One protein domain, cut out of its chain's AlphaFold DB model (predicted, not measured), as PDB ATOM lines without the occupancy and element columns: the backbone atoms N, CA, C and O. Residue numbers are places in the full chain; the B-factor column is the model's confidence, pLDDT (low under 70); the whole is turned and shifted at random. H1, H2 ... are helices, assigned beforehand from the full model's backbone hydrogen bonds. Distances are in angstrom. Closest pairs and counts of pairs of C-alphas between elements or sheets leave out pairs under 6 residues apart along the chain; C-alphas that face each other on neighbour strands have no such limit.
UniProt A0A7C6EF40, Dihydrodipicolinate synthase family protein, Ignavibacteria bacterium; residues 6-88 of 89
ATOM      1  N   PRO A   6      12.805  -7.948 -33.665       94.81
ATOM      2  CA  PRO A   6      11.438  -7.779 -34.157       94.81
ATOM      3  C   PRO A   6      10.349  -8.086 -33.125       94.81
ATOM      4  O   PRO A   6       9.352  -7.368 -33.059       94.81
ATOM      5  N   ALA A   7      10.551  -9.099 -32.276       94.88
ATOM      6  CA  ALA A   7       9.590  -9.462 -31.232       94.88
ATOM      7  C   ALA A   7       9.450  -8.387 -30.140       94.88
ATOM      8  O   ALA A   7       8.407  -8.308 -29.497       94.88
ATOM      9  N   ALA A   8      10.461  -7.532 -29.945       92.75
ATOM     10  CA  ALA A   8      10.359  -6.379 -29.049       92.75
ATOM     11  C   ALA A   8       9.479  -5.255 -29.631       92.75
ATOM     12  O   ALA A   8       8.945  -4.441 -28.882       92.75
ATOM     13  N   VAL A   9       9.313  -5.210 -30.957       93.75
ATOM     14  CA  VAL A   9       8.481  -4.217 -31.658       93.75
ATOM     15  C   VAL A   9       7.058  -4.743 -31.885       93.75
ATOM     16  O   VAL A   9       6.071  -4.034 -31.661       93.75
ATOM     17  N   PHE A  10       6.951  -5.999 -32.316       93.62
ATOM     18  CA  PHE A  10       5.703  -6.718 -32.573       93.62
ATOM     19  C   PHE A  10       5.714  -8.059 -31.850       93.62
ATOM     20  O   PHE A  10       6.012  -9.073 -32.472       93.62
ATOM     21  N   PRO A  11       5.407  -8.104 -30.547       94.69
ATOM     22  CA  PRO A  11       5.350  -9.372 -29.826       94.69
ATOM     23  C   PRO A  11       4.191 -10.269 -30.287       94.69
ATOM     24  O   PRO A  11       4.291 -11.493 -30.212       94.69
ATOM     25  N   GLU A  12       3.094  -9.688 -30.776       95.12
ATOM     26  CA  GLU A  12       1.827 -10.387 -31.008       95.12
ATOM     27  C   GLU A  12       1.952 -11.577 -31.992       95.12
ATOM     28  O   GLU A  12       1.511 -12.679 -31.643       95.12
ATOM     29  N   PRO A  13       2.614 -11.444 -33.164       94.44
ATOM     30  CA  PRO A  13       2.805 -12.564 -34.092       94.44
ATOM     31  C   PRO A  13       3.693 -13.680 -33.517       94.44
ATOM     32  O   PRO A  13       3.394 -14.861 -33.695       94.44
ATOM     33  N   PHE A  14       4.739 -13.333 -32.761       95.69
ATOM     34  CA  PHE A  14       5.653 -14.308 -32.148       95.69
ATOM     35  C   PHE A  14       4.950 -15.119 -31.053       95.69
ATOM     36  O   PHE A  14       5.111 -16.340 -30.968       95.69
ATOM     37  N   VAL A  15       4.124 -14.456 -30.235       96.56
ATOM     38  CA  VAL A  15       3.301 -15.116 -29.210       96.56
ATOM     39  C   VAL A  15       2.272 -16.049 -29.852       96.56
ATOM     40  O   VAL A  15       2.059 -17.153 -29.339       96.56
ATOM     41  N   LYS A  16       1.668 -15.661 -30.987       96.44
ATOM     42  CA  LYS A  16       0.721 -16.501 -31.745       96.44
ATOM     43  C   LYS A  16       1.385 -17.794 -32.222       96.44
ATOM     44  O   LYS A  16       0.870 -18.874 -31.926       96.44
ATOM     45  N   VAL A  17       2.553 -17.699 -32.866       97.31
ATOM     46  CA  VAL A  17       3.339 -18.871 -33.298       97.31
ATOM     47  C   VAL A  17       3.662 -19.775 -32.115       97.31
ATOM     48  O   VAL A  17       3.366 -20.970 -32.146       97.31
ATOM     49  N   TYR A  18       4.231 -19.206 -31.046       97.69
ATOM     50  CA  TYR A  18       4.624 -19.977 -29.869       97.69
ATOM     51  C   TYR A  18       3.434 -20.721 -29.253       97.69
ATOM     52  O   TYR A  18       3.536 -21.902 -28.920       97.69
ATOM     53  N   SER A  19       2.285 -20.053 -29.154       97.56
ATOM     54  CA  SER A  19       1.066 -20.628 -28.584       97.56
ATOM     55  C   SER A  19       0.503 -21.768 -29.434       97.56
ATOM     56  O   SER A  19       0.121 -22.800 -28.885       97.56
ATOM     57  N   LEU A  20       0.459 -21.609 -30.762       98.06
ATOM     58  CA  LEU A  20      -0.017 -22.650 -31.683       98.06
ATOM     59  C   LEU A  20       0.904 -23.867 -31.667       98.06
ATOM     60  O   LEU A  20       0.429 -24.998 -31.552       98.06
ATOM     61  N   PHE A  21       2.216 -23.632 -31.677       97.94
ATOM     62  CA  PHE A  21       3.206 -24.694 -31.571       97.94
ATOM     63  C   PHE A  21       3.060 -25.472 -30.255       97.94
ATOM     64  O   PHE A  21       3.007 -26.699 -30.261       97.94
ATOM     65  N   LYS A  22       2.912 -24.775 -29.119       98.00
ATOM     66  CA  LYS A  22       2.737 -25.415 -27.802       98.00
ATOM     67  C   LYS A  22       1.440 -26.218 -27.677       98.00
ATOM     68  O   LYS A  22       1.398 -27.132 -26.860       98.00
ATOM     69  N   LYS A  23       0.417 -25.902 -28.474       98.12
ATOM     70  CA  LYS A  23      -0.846 -26.655 -28.564       98.12
ATOM     71  C   LYS A  23      -0.776 -27.859 -29.515       98.12
ATOM     72  O   LYS A  23      -1.749 -28.595 -29.601       98.12
ATOM     73  N   GLY A  24       0.337 -28.058 -30.227       98.12
ATOM     74  CA  GLY A  24       0.477 -29.110 -31.241       98.12
ATOM     75  C   GLY A  24      -0.170 -28.777 -32.591       98.12
ATOM     76  O   GLY A  24      -0.177 -29.615 -33.487       98.12
ATOM     77  N   ASN A  25      -0.672 -27.551 -32.775       98.12
ATOM     78  CA  ASN A  25      -1.327 -27.115 -34.011       98.12
ATOM     79  C   ASN A  25      -0.280 -26.689 -35.051       98.12
ATOM     80  O   ASN A  25      -0.134 -25.502 -35.342       98.12
ATOM     81  N   LEU A  26       0.480 -27.650 -35.581       97.69
ATOM     82  CA  LEU A  26       1.664 -27.374 -36.404       97.69
ATOM     83  C   LEU A  26       1.348 -26.652 -37.719       97.69
ATOM     84  O   LEU A  26       2.086 -25.747 -38.098       97.69
ATOM     85  N   GLU A  27       0.247 -26.997 -38.385       98.12
ATOM     86  CA  GLU A  27      -0.116 -26.365 -39.660       98.12
ATOM     87  C   GLU A  27      -0.493 -24.888 -39.481       98.12
ATOM     88  O   GLU A  27      -0.020 -24.016 -40.206       98.12
ATOM     89  N   GLU A  28      -1.273 -24.575 -38.446       97.44
ATOM     90  CA  GLU A  28      -1.605 -23.186 -38.118       97.44
ATOM     91  C   GLU A  28      -0.385 -22.424 -37.586       97.44
ATOM     92  O   GLU A  28      -0.211 -21.242 -37.883       97.44
ATOM     93  N   ALA A  29       0.503 -23.094 -36.841       97.75
ATOM     94  CA  ALA A  29       1.766 -22.504 -36.410       97.75
ATOM     95  C   ALA A  29       2.659 -22.140 -37.606       97.75
ATOM     96  O   ALA A  29       3.268 -21.074 -37.591       97.75
ATOM     97  N   ARG A  30       2.700 -22.981 -38.649       97.62
ATOM     98  CA  ARG A  30       3.436 -22.717 -39.893       97.62
ATOM     99  C   ARG A  30       2.897 -21.479 -40.609       97.62
ATOM    100  O   ARG A  30       3.674 -20.578 -40.907       97.62
ATOM    101  N   LYS A  31       1.578 -21.380 -40.801       96.69
ATOM    102  CA  LYS A  31       0.947 -20.193 -41.413       96.69
ATOM    103  C   LYS A  31       1.216 -18.921 -40.604       96.69
ATOM    104  O   LYS A  31       1.566 -17.880 -41.154       96.69
ATOM    105  N   ALA A  32       1.101 -19.005 -39.277       95.62
ATOM    106  CA  ALA A  32       1.419 -17.883 -38.398       95.62
ATOM    107  C   ALA A  32       2.907 -17.492 -38.467       95.62
ATOM    108  O   ALA A  32       3.226 -16.307 -38.391       95.62
ATOM    109  N   GLN A  33       3.806 -18.467 -38.625       96.12
ATOM    110  CA  GLN A  33       5.245 -18.249 -38.765       96.12
ATOM    111  C   GLN A  33       5.570 -17.525 -40.073       96.12
ATOM    112  O   GLN A  33       6.348 -16.577 -40.050       96.12
ATOM    113  N   GLU A  34       4.959 -17.922 -41.191       95.75
ATOM    114  CA  GLU A  34       5.117 -17.245 -42.488       95.75
ATOM    115  C   GLU A  34       4.714 -15.773 -42.382       95.75
ATOM    116  O   GLU A  34       5.488 -14.881 -42.732       95.75
ATOM    117  N   LYS A  35       3.571 -15.503 -41.745       92.38
ATOM    118  CA  LYS A  35       3.114 -14.130 -41.523       92.38
ATOM    119  C   LYS A  35       4.020 -13.332 -40.581       92.38
ATOM    120  O   LYS A  35       4.292 -12.155 -40.805       92.38
ATOM    121  N   MET A  36       4.512 -13.970 -39.521       95.06
ATOM    122  CA  MET A  36       5.482 -13.370 -38.603       95.06
ATOM    123  C   MET A  36       6.782 -12.989 -39.334       95.06
ATOM    124  O   MET A  36       7.347 -11.933 -39.044       95.06
ATOM    125  N   ILE A  37       7.239 -13.811 -40.284       95.12
ATOM    126  CA  ILE A  37       8.423 -13.524 -41.104       95.12
ATOM    127  C   ILE A  37       8.186 -12.284 -41.969       95.12
ATOM    128  O   ILE A  37       9.024 -11.391 -41.952       95.12
ATOM    129  N   GLU A  38       7.034 -12.157 -42.632       93.38
ATOM    130  CA  GLU A  38       6.715 -10.962 -43.433       93.38
ATOM    131  C   GLU A  38       6.776  -9.667 -42.611       93.38
ATOM    132  O   GLU A  38       7.353  -8.668 -43.044       93.38
ATOM    133  N   ILE A  39       6.226  -9.690 -41.392       92.25
ATOM    134  CA  ILE A  39       6.281  -8.546 -40.473       92.25
ATOM    135  C   ILE A  39       7.726  -8.252 -40.064       92.25
ATOM    136  O   ILE A  39       8.126  -7.089 -40.037       92.25
ATOM    137  N   SER A  40       8.507  -9.290 -39.755       93.81
ATOM    138  CA  SER A  40       9.923  -9.164 -39.399       93.81
ATOM    139  C   SER A  40      10.729  -8.538 -40.539       93.81
ATOM    140  O   SER A  40      11.445  -7.561 -40.319       93.81
ATOM    141  N   SER A  41      10.574  -9.031 -41.768       92.69
ATOM    142  CA  SER A  41      11.282  -8.510 -42.941       92.69
ATOM    143  C   SER A  41      10.855  -7.082 -43.290       92.69
ATOM    144  O   SER A  41      11.694  -6.271 -43.687       92.69
ATOM    145  N   ALA A  42       9.590  -6.713 -43.057       91.81
ATOM    146  CA  ALA A  42       9.126  -5.339 -43.245       91.81
ATOM    147  C   ALA A  42       9.875  -4.324 -42.361       91.81
ATOM    148  O   ALA A  42      10.032  -3.179 -42.779       91.81
ATOM    149  N   ILE A  43      10.357  -4.735 -41.181       91.69
ATOM    150  CA  ILE A  43      11.081  -3.872 -40.230       91.69
ATOM    151  C   ILE A  43      12.593  -4.092 -40.192       91.69
ATOM    152  O   ILE A  43      13.235  -3.711 -39.216       91.69
ATOM    153  N   GLY A  44      13.164  -4.661 -41.257       88.88
ATOM    154  CA  GLY A  44      14.612  -4.868 -41.356       88.88
ATOM    155  C   GLY A  44      15.130  -5.987 -40.449       88.88
ATOM    156  O   GLY A  44      16.315  -6.032 -40.111       88.88
ATOM    157  N   GLU A  45      14.227  -6.891 -40.062       88.81
ATOM    158  CA  GLU A  45      14.506  -8.078 -39.264       88.81
ATOM    159  C   GLU A  45      15.270  -7.741 -37.976       88.81
ATOM    160  O   GLU A  45      14.980  -6.764 -37.292       88.81
ATOM    161  N   GLY A  46      16.228  -8.583 -37.588       82.81
ATOM    162  CA  GLY A  46      17.058  -8.366 -36.409       82.81
ATOM    163  C   GLY A  46      18.318  -7.538 -36.653       82.81
ATOM    164  O   GLY A  46      19.045  -7.312 -35.690       82.81
ATOM    165  N   TYR A  47      18.613  -7.123 -37.888       85.62
ATOM    166  CA  TYR A  47      19.911  -6.523 -38.223       85.62
ATOM    167  C   TYR A  47      19.846  -5.003 -38.426       85.62
ATOM    168  O   TYR A  47      20.806  -4.310 -38.087       85.62
ATOM    169  N   ASP A  48      18.726  -4.455 -38.909       91.31
ATOM    170  CA  ASP A  48      18.571  -3.008 -39.079       91.31
ATOM    171  C   ASP A  48      17.958  -2.360 -37.827       91.31
ATOM    172  O   ASP A  48      16.745  -2.190 -37.680       91.31
ATOM    173  N   MET A  49      18.825  -1.952 -36.899       92.06
ATOM    174  CA  MET A  49      18.399  -1.272 -35.670       92.06
ATOM    175  C   MET A  49      17.687   0.061 -35.925       92.06
ATOM    176  O   MET A  49      16.855   0.475 -35.110       92.06
ATOM    177  N   SER A  50      18.006   0.742 -37.028       93.69
ATOM    178  CA  SER A  50      17.376   2.015 -37.371       93.69
ATOM    179  C   SER A  50      15.916   1.794 -37.774       93.69
ATOM    180  O   SER A  50      15.031   2.505 -37.288       93.69
ATOM    181  N   ALA A  51      15.644   0.742 -38.555       93.38
ATOM    182  CA  ALA A  51      14.297   0.326 -38.922       93.38
ATOM    183  C   ALA A  51      13.487  -0.113 -37.696       93.38
ATOM    184  O   ALA A  51      12.353   0.335 -37.531       93.38
ATOM    185  N   LEU A  52      14.072  -0.893 -36.779       93.56
ATOM    186  CA  LEU A  52      13.401  -1.300 -35.537       93.56
ATOM    187  C   LEU A  52      13.025  -0.108 -34.646       93.56
ATOM    188  O   LEU A  52      11.893  -0.025 -34.166       93.56
ATOM    189  N   LYS A  53      13.936   0.857 -34.441       92.81
ATOM    190  CA  LYS A  53      13.623   2.079 -33.678       92.81
ATOM    191  C   LYS A  53      12.579   2.936 -34.374       92.81
ATOM    192  O   LYS A  53      11.665   3.432 -33.717       92.81
ATOM    193  N   LYS A  54      12.681   3.093 -35.696       92.31
ATOM    194  CA  LYS A  54      11.656   3.786 -36.476       92.31
ATOM    195  C   LYS A  54      10.311   3.076 -36.346       92.31
ATOM    196  O   LYS A  54       9.272   3.738 -36.295       92.31
ATOM    197  N   ALA A  55      10.340   1.750 -36.228       92.62
ATOM    198  CA  ALA A  55       9.143   0.964 -36.060       92.62
ATOM    199  C   ALA A  55       8.470   1.154 -34.697       92.62
ATOM    200  O   ALA A  55       7.257   1.346 -34.612       92.62
ATOM    201  N   LEU A  56       9.269   1.214 -33.633       92.62
ATOM    202  CA  LEU A  56       8.799   1.590 -32.300       92.62
ATOM    203  C   LEU A  56       8.191   2.997 -32.281       92.62
ATOM    204  O   LEU A  56       7.105   3.170 -31.726       92.62
ATOM    205  N   GLN A  57       8.821   3.969 -32.952       90.94
ATOM    206  CA  GLN A  57       8.311   5.343 -33.019       90.94
ATOM    207  C   GLN A  57       6.893   5.397 -33.595       90.94
ATOM    208  O   GLN A  57       6.026   6.045 -33.013       90.94
ATOM    209  N   PHE A  58       6.607   4.689 -34.696       86.94
ATOM    210  CA  PHE A  58       5.243   4.697 -35.243       86.94
ATOM    211  C   PHE A  58       4.241   3.938 -34.365       86.94
ATOM    212  O   PHE A  58       3.045   4.208 -34.449       86.94
ATOM    213  N   ARG A  59       4.696   2.994 -33.526       89.12
ATOM    214  CA  ARG A  59       3.856   2.354 -32.500       89.12
ATOM    215  C   ARG A  59       3.593   3.261 -31.292       89.12
ATOM    216  O   ARG A  59       2.880   2.841 -30.387       89.12
ATOM    217  N   GLY A  60       4.145   4.475 -31.281       91.50
ATOM    218  CA  GLY A  60       4.004   5.438 -30.190       91.50
ATOM    219  C   GLY A  60       5.076   5.313 -29.108       91.50
ATOM    220  O   GLY A  60       4.922   5.906 -28.044       91.50
ATOM    221  N   PHE A  61       6.158   4.564 -29.352       91.81
ATOM    222  CA  PHE A  61       7.227   4.346 -28.379       91.81
ATOM    223  C   PHE A  61       8.541   5.014 -28.791       91.81
ATOM    224  O   PHE A  61       9.065   4.789 -29.880       91.81
ATOM    225  N   GLY A  62       9.135   5.751 -27.850       85.06
ATOM    226  CA  GLY A  62      10.470   6.331 -27.982       85.06
ATOM    227  C   GLY A  62      10.553   7.553 -28.904       85.06
ATOM    228  O   GLY A  62       9.746   7.766 -29.800       85.06
ATOM    229  N   ASN A  63      11.580   8.370 -28.675       79.75
ATOM    230  CA  ASN A  63      11.939   9.546 -29.480       79.75
ATOM    231  C   ASN A  63      13.458   9.623 -29.739       79.75
ATOM    232  O   ASN A  63      13.982  10.655 -30.160       79.75
ATOM    233  N   GLY A  64      14.176   8.537 -29.440       80.50
ATOM    234  CA  GLY A  64      15.629   8.477 -29.513       80.50
ATOM    235  C   GLY A  64      16.142   8.260 -30.933       80.50
ATOM    236  O   GLY A  64      15.504   7.589 -31.746       80.50
ATOM    237  N   LYS A  65      17.336   8.794 -31.182       88.88
ATOM    238  CA  LYS A  65      18.104   8.634 -32.418       88.88
ATOM    239  C   LYS A  65      19.025   7.412 -32.368       88.88
ATOM    240  O   LYS A  65      19.250   6.812 -31.305       88.88
ATOM    241  N   MET A  66      19.547   7.009 -33.516       94.25
ATOM    242  CA  MET A  66      20.676   6.095 -33.600       94.25
ATOM    243  C   MET A  66      21.941   6.776 -33.076       94.25
ATOM    244  O   MET A  66      22.158   7.974 -33.248       94.25
ATOM    245  N   ARG A  67      22.765   6.003 -32.364       94.25
ATOM    246  CA  ARG A  67      24.077   6.474 -31.925       94.25
ATOM    247  C   ARG A  67      25.043   6.318 -33.094       94.25
ATOM    248  O   ARG A  67      25.126   5.231 -33.662       94.25
ATOM    249  N   LEU A  68      25.801   7.369 -33.396       93.75
ATOM    250  CA  LEU A  68      26.867   7.310 -34.397       93.75
ATOM    251  C   LEU A  68      27.848   6.158 -34.085       93.75
ATOM    252  O   LEU A  68      28.137   5.921 -32.907       93.75
ATOM    253  N   PRO A  69      28.358   5.442 -35.103       93.56
ATOM    254  CA  PRO A  69      28.270   5.739 -36.539       93.56
ATOM    255  C   PRO A  69      27.024   5.168 -37.245       93.56
ATOM    256  O   PRO A  69      26.937   5.250 -38.465       93.56
ATOM    257  N   LEU A  70      26.073   4.572 -36.514       93.12
ATOM    258  CA  LEU A  70      24.855   4.032 -37.124       93.12
ATOM    259  C   LEU A  70      23.966   5.170 -37.634       93.12
ATOM    260  O   LEU A  70      23.695   6.129 -36.906       93.12
ATOM    261  N   MET A  71      23.515   5.033 -38.878       93.00
ATOM    262  CA  MET A  71      22.675   6.017 -39.555       93.00
ATOM    263  C   MET A  71      21.209   5.874 -39.143       93.00
ATOM    264  O   MET A  71      20.767   4.818 -38.684       93.00
ATOM    265  N   GLU A  72      20.456   6.962 -39.289       92.44
ATOM    266  CA  GLU A  72      19.003   6.934 -39.140       92.44
ATOM    267  C   GLU A  72      18.345   6.179 -40.292       92.44
ATOM    268  O   GLU A  72      18.900   6.053 -41.381       92.44
ATOM    269  N   TYR A  73      17.120   5.718 -40.058       90.25
ATOM    270  CA  TYR A  73      16.347   5.070 -41.104       90.25
ATOM    271  C   TYR A  73      15.838   6.102 -42.119       90.25
ATOM    272  O   TYR A  73      15.032   6.971 -41.777       90.25
ATOM    273  N   GLU A  74      16.262   5.977 -43.377       86.62
ATOM    274  CA  GLU A  74      15.895   6.900 -44.467       86.62
ATOM    275  C   GLU A  74      14.737   6.395 -45.348       86.62
ATOM    276  O   GLU A  74      14.235   7.116 -46.215       86.62
ATOM    277  N   GLY A  75      14.271   5.160 -45.137       82.12
ATOM    278  CA  GLY A  75      13.181   4.587 -45.923       82.12
ATOM    279  C   GLY A  75      11.861   5.346 -45.728       82.12
ATOM    280  O   GLY A  75      11.406   5.583 -44.610       82.12
ATOM    281  N   LYS A  76      11.198   5.702 -46.832       73.75
ATOM    282  CA  LYS A  76       9.950   6.491 -46.798       73.75
ATOM    283  C   LYS A  76       8.687   5.662 -46.531       73.75
ATOM    284  O   LYS A  76       7.640   6.235 -46.259       73.75
ATOM    285  N   ASP A  77       8.786   4.333 -46.576       83.12
ATOM    286  CA  ASP A  77       7.621   3.446 -46.717       83.12
ATOM    287  C   ASP A  77       7.459   2.405 -45.592       83.12
ATOM    288  O   ASP A  77       6.625   1.508 -45.669       83.12
ATOM    289  N   LEU A  78       8.248   2.504 -44.518       85.75
ATOM    290  CA  LEU A  78       8.267   1.492 -43.453       85.75
ATOM    291  C   LEU A  78       6.882   1.231 -42.850       85.75
ATOM    292  O   LEU A  78       6.496   0.085 -42.634       85.75
ATOM    293  N   LYS A  79       6.121   2.299 -42.596       84.69
ATOM    294  CA  LYS A  79       4.785   2.193 -42.008       84.69
ATOM    295  C   LYS A  79       3.828   1.425 -42.925       84.69
ATOM    296  O   LYS A  79       3.150   0.520 -42.451       84.69
ATOM    297  N   ASN A  80       3.831   1.724 -44.223       86.38
ATOM    298  CA  ASN A  80       2.970   1.047 -45.190       86.38
ATOM    299  C   ASN A  80       3.370  -0.422 -45.358       86.38
ATOM    300  O   ASN A  80       2.496  -1.283 -45.374       86.38
ATOM    301  N   LYS A  81       4.676  -0.731 -45.399       85.12
ATOM    302  CA  LYS A  81       5.173  -2.119 -45.424       85.12
ATOM    303  C   LYS A  81       4.663  -2.923 -44.231       85.12
ATOM    304  O   LYS A  81       4.193  -4.044 -44.396       85.12
ATOM    305  N   VAL A  82       4.705  -2.331 -43.037       85.62
ATOM    306  CA  VAL A  82       4.192  -2.968 -41.820       85.62
ATOM    307  C   VAL A  82       2.672  -3.107 -41.850       85.62
ATOM    308  O   VAL A  82       2.153  -4.139 -41.438       85.62
ATOM    309  N   GLU A  83       1.936  -2.099 -42.313       86.94
ATOM    310  CA  GLU A  83       0.475  -2.178 -42.423       86.94
ATOM    311  C   GLU A  83       0.034  -3.248 -43.426       86.94
ATOM    312  O   GLU A  83      -0.864  -4.030 -43.120       86.94
ATOM    313  N   LEU A  84       0.703  -3.350 -44.576       83.06
ATOM    314  CA  LEU A  84       0.493  -4.422 -45.552       83.06
ATOM    315  C   LEU A  84       0.766  -5.795 -44.929       83.06
ATOM    316  O   LEU A  84      -0.083  -6.680 -45.004       83.06
ATOM    317  N   ALA A  85       1.887  -5.941 -44.218       80.38
ATOM    318  CA  ALA A  85       2.227  -7.173 -43.510       80.38
ATOM    319  C   ALA A  85       1.261  -7.503 -42.352       80.38
ATOM    320  O   ALA A  85       1.241  -8.630 -41.874       80.38
ATOM    321  N   LYS A  86       0.434  -6.563 -41.885       76.81
ATOM    322  CA  LYS A  86      -0.545  -6.800 -40.811       76.81
ATOM    323  C   LYS A  86      -1.959  -7.110 -41.284       76.81
ATOM    324  O   LYS A  86      -2.720  -7.653 -40.492       76.81
ATOM    325  N   LYS A  87      -2.329  -6.777 -42.526       71.56
ATOM    326  CA  LYS A  87      -3.713  -6.908 -43.033       71.56
ATOM    327  C   LYS A  87      -4.270  -8.341 -43.041       71.56
ATOM    328  O   LYS A  87      -5.455  -8.513 -43.297       71.56
ATOM    329  N   GLU A  88      -3.452  -9.345 -42.736       54.81
ATOM    330  CA  GLU A  88      -3.811 -10.767 -42.809       54.81
ATOM    331  C   GLU A  88      -3.474 -11.548 -41.517       54.81
ATOM    332  O   GLU A  88      -3.365 -12.773 -41.549       54.81
TER     333      GLU A  88
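Overview. This is residues 6 to 88 of the 89 residues of the protein "Dihydrodipicolinate synthase family protein" of Ignavibacteria bacterium (UniProt A0A7C6EF40). A long helical hairpin of H2 and H3 makes one end of a rod, and H5 packs on the last part of H3. Beyond it H4 stands crosswise with short H1 on it, and a long loop, residues 59 to 77, reaches the other end. The printed part has 83 residues with five named helices, H1 to H5 in order along the chain, which hold 52 of them, and no named strand; the class is all helix. It is only just compact, close to loose, with a radius of gyration of the C-alphas of 14.1 A and spans of 45 by 21 by 21 A.

Arrangement. Look first at H3, residues 26 to 42, which touches H2, residues 11 to 22, in a hairpin, opposite ways at a shallow tilt of 21 degrees; the closest C-alphas, Val 17 and Ala 29, are 5.0 A apart. With residues 35 to 42 alone H3 touches H5, residues 78 to 86, opposite ways at a shallow 11 degrees; closest C-alphas Ile 39 and Ala 85, 5.2 A. H5 touches H4, residues 49 to 58, about perpendicular at 75 degrees; closest C-alphas Phe 58 and Lys 79, 7.2 A. H4 touches H1, residues 6 to 9; closest C-alphas Leu 56 and Val 9, 5.9 A. In H2 to H5 every O i to N i+4 pair is within hydrogen-bond range; H1 is too short for one.

Along the chain. Find C-alpha 26 at (1.664, -27.374, -36.404); H3 runs 24.2 A from there. H2 spans 16.4 A, H4 14.5 A, and H5 12.4 A to C-alpha 86 at (-0.545, -6.800, -40.811).

Size, cuts and confidence. The farthest C-alphas, Gly 24 and Leu 68, are 45.1 A apart. The printed part has no cut; the link H4 to H5 is long, and residue 88 alone is under 70 in pLDDT.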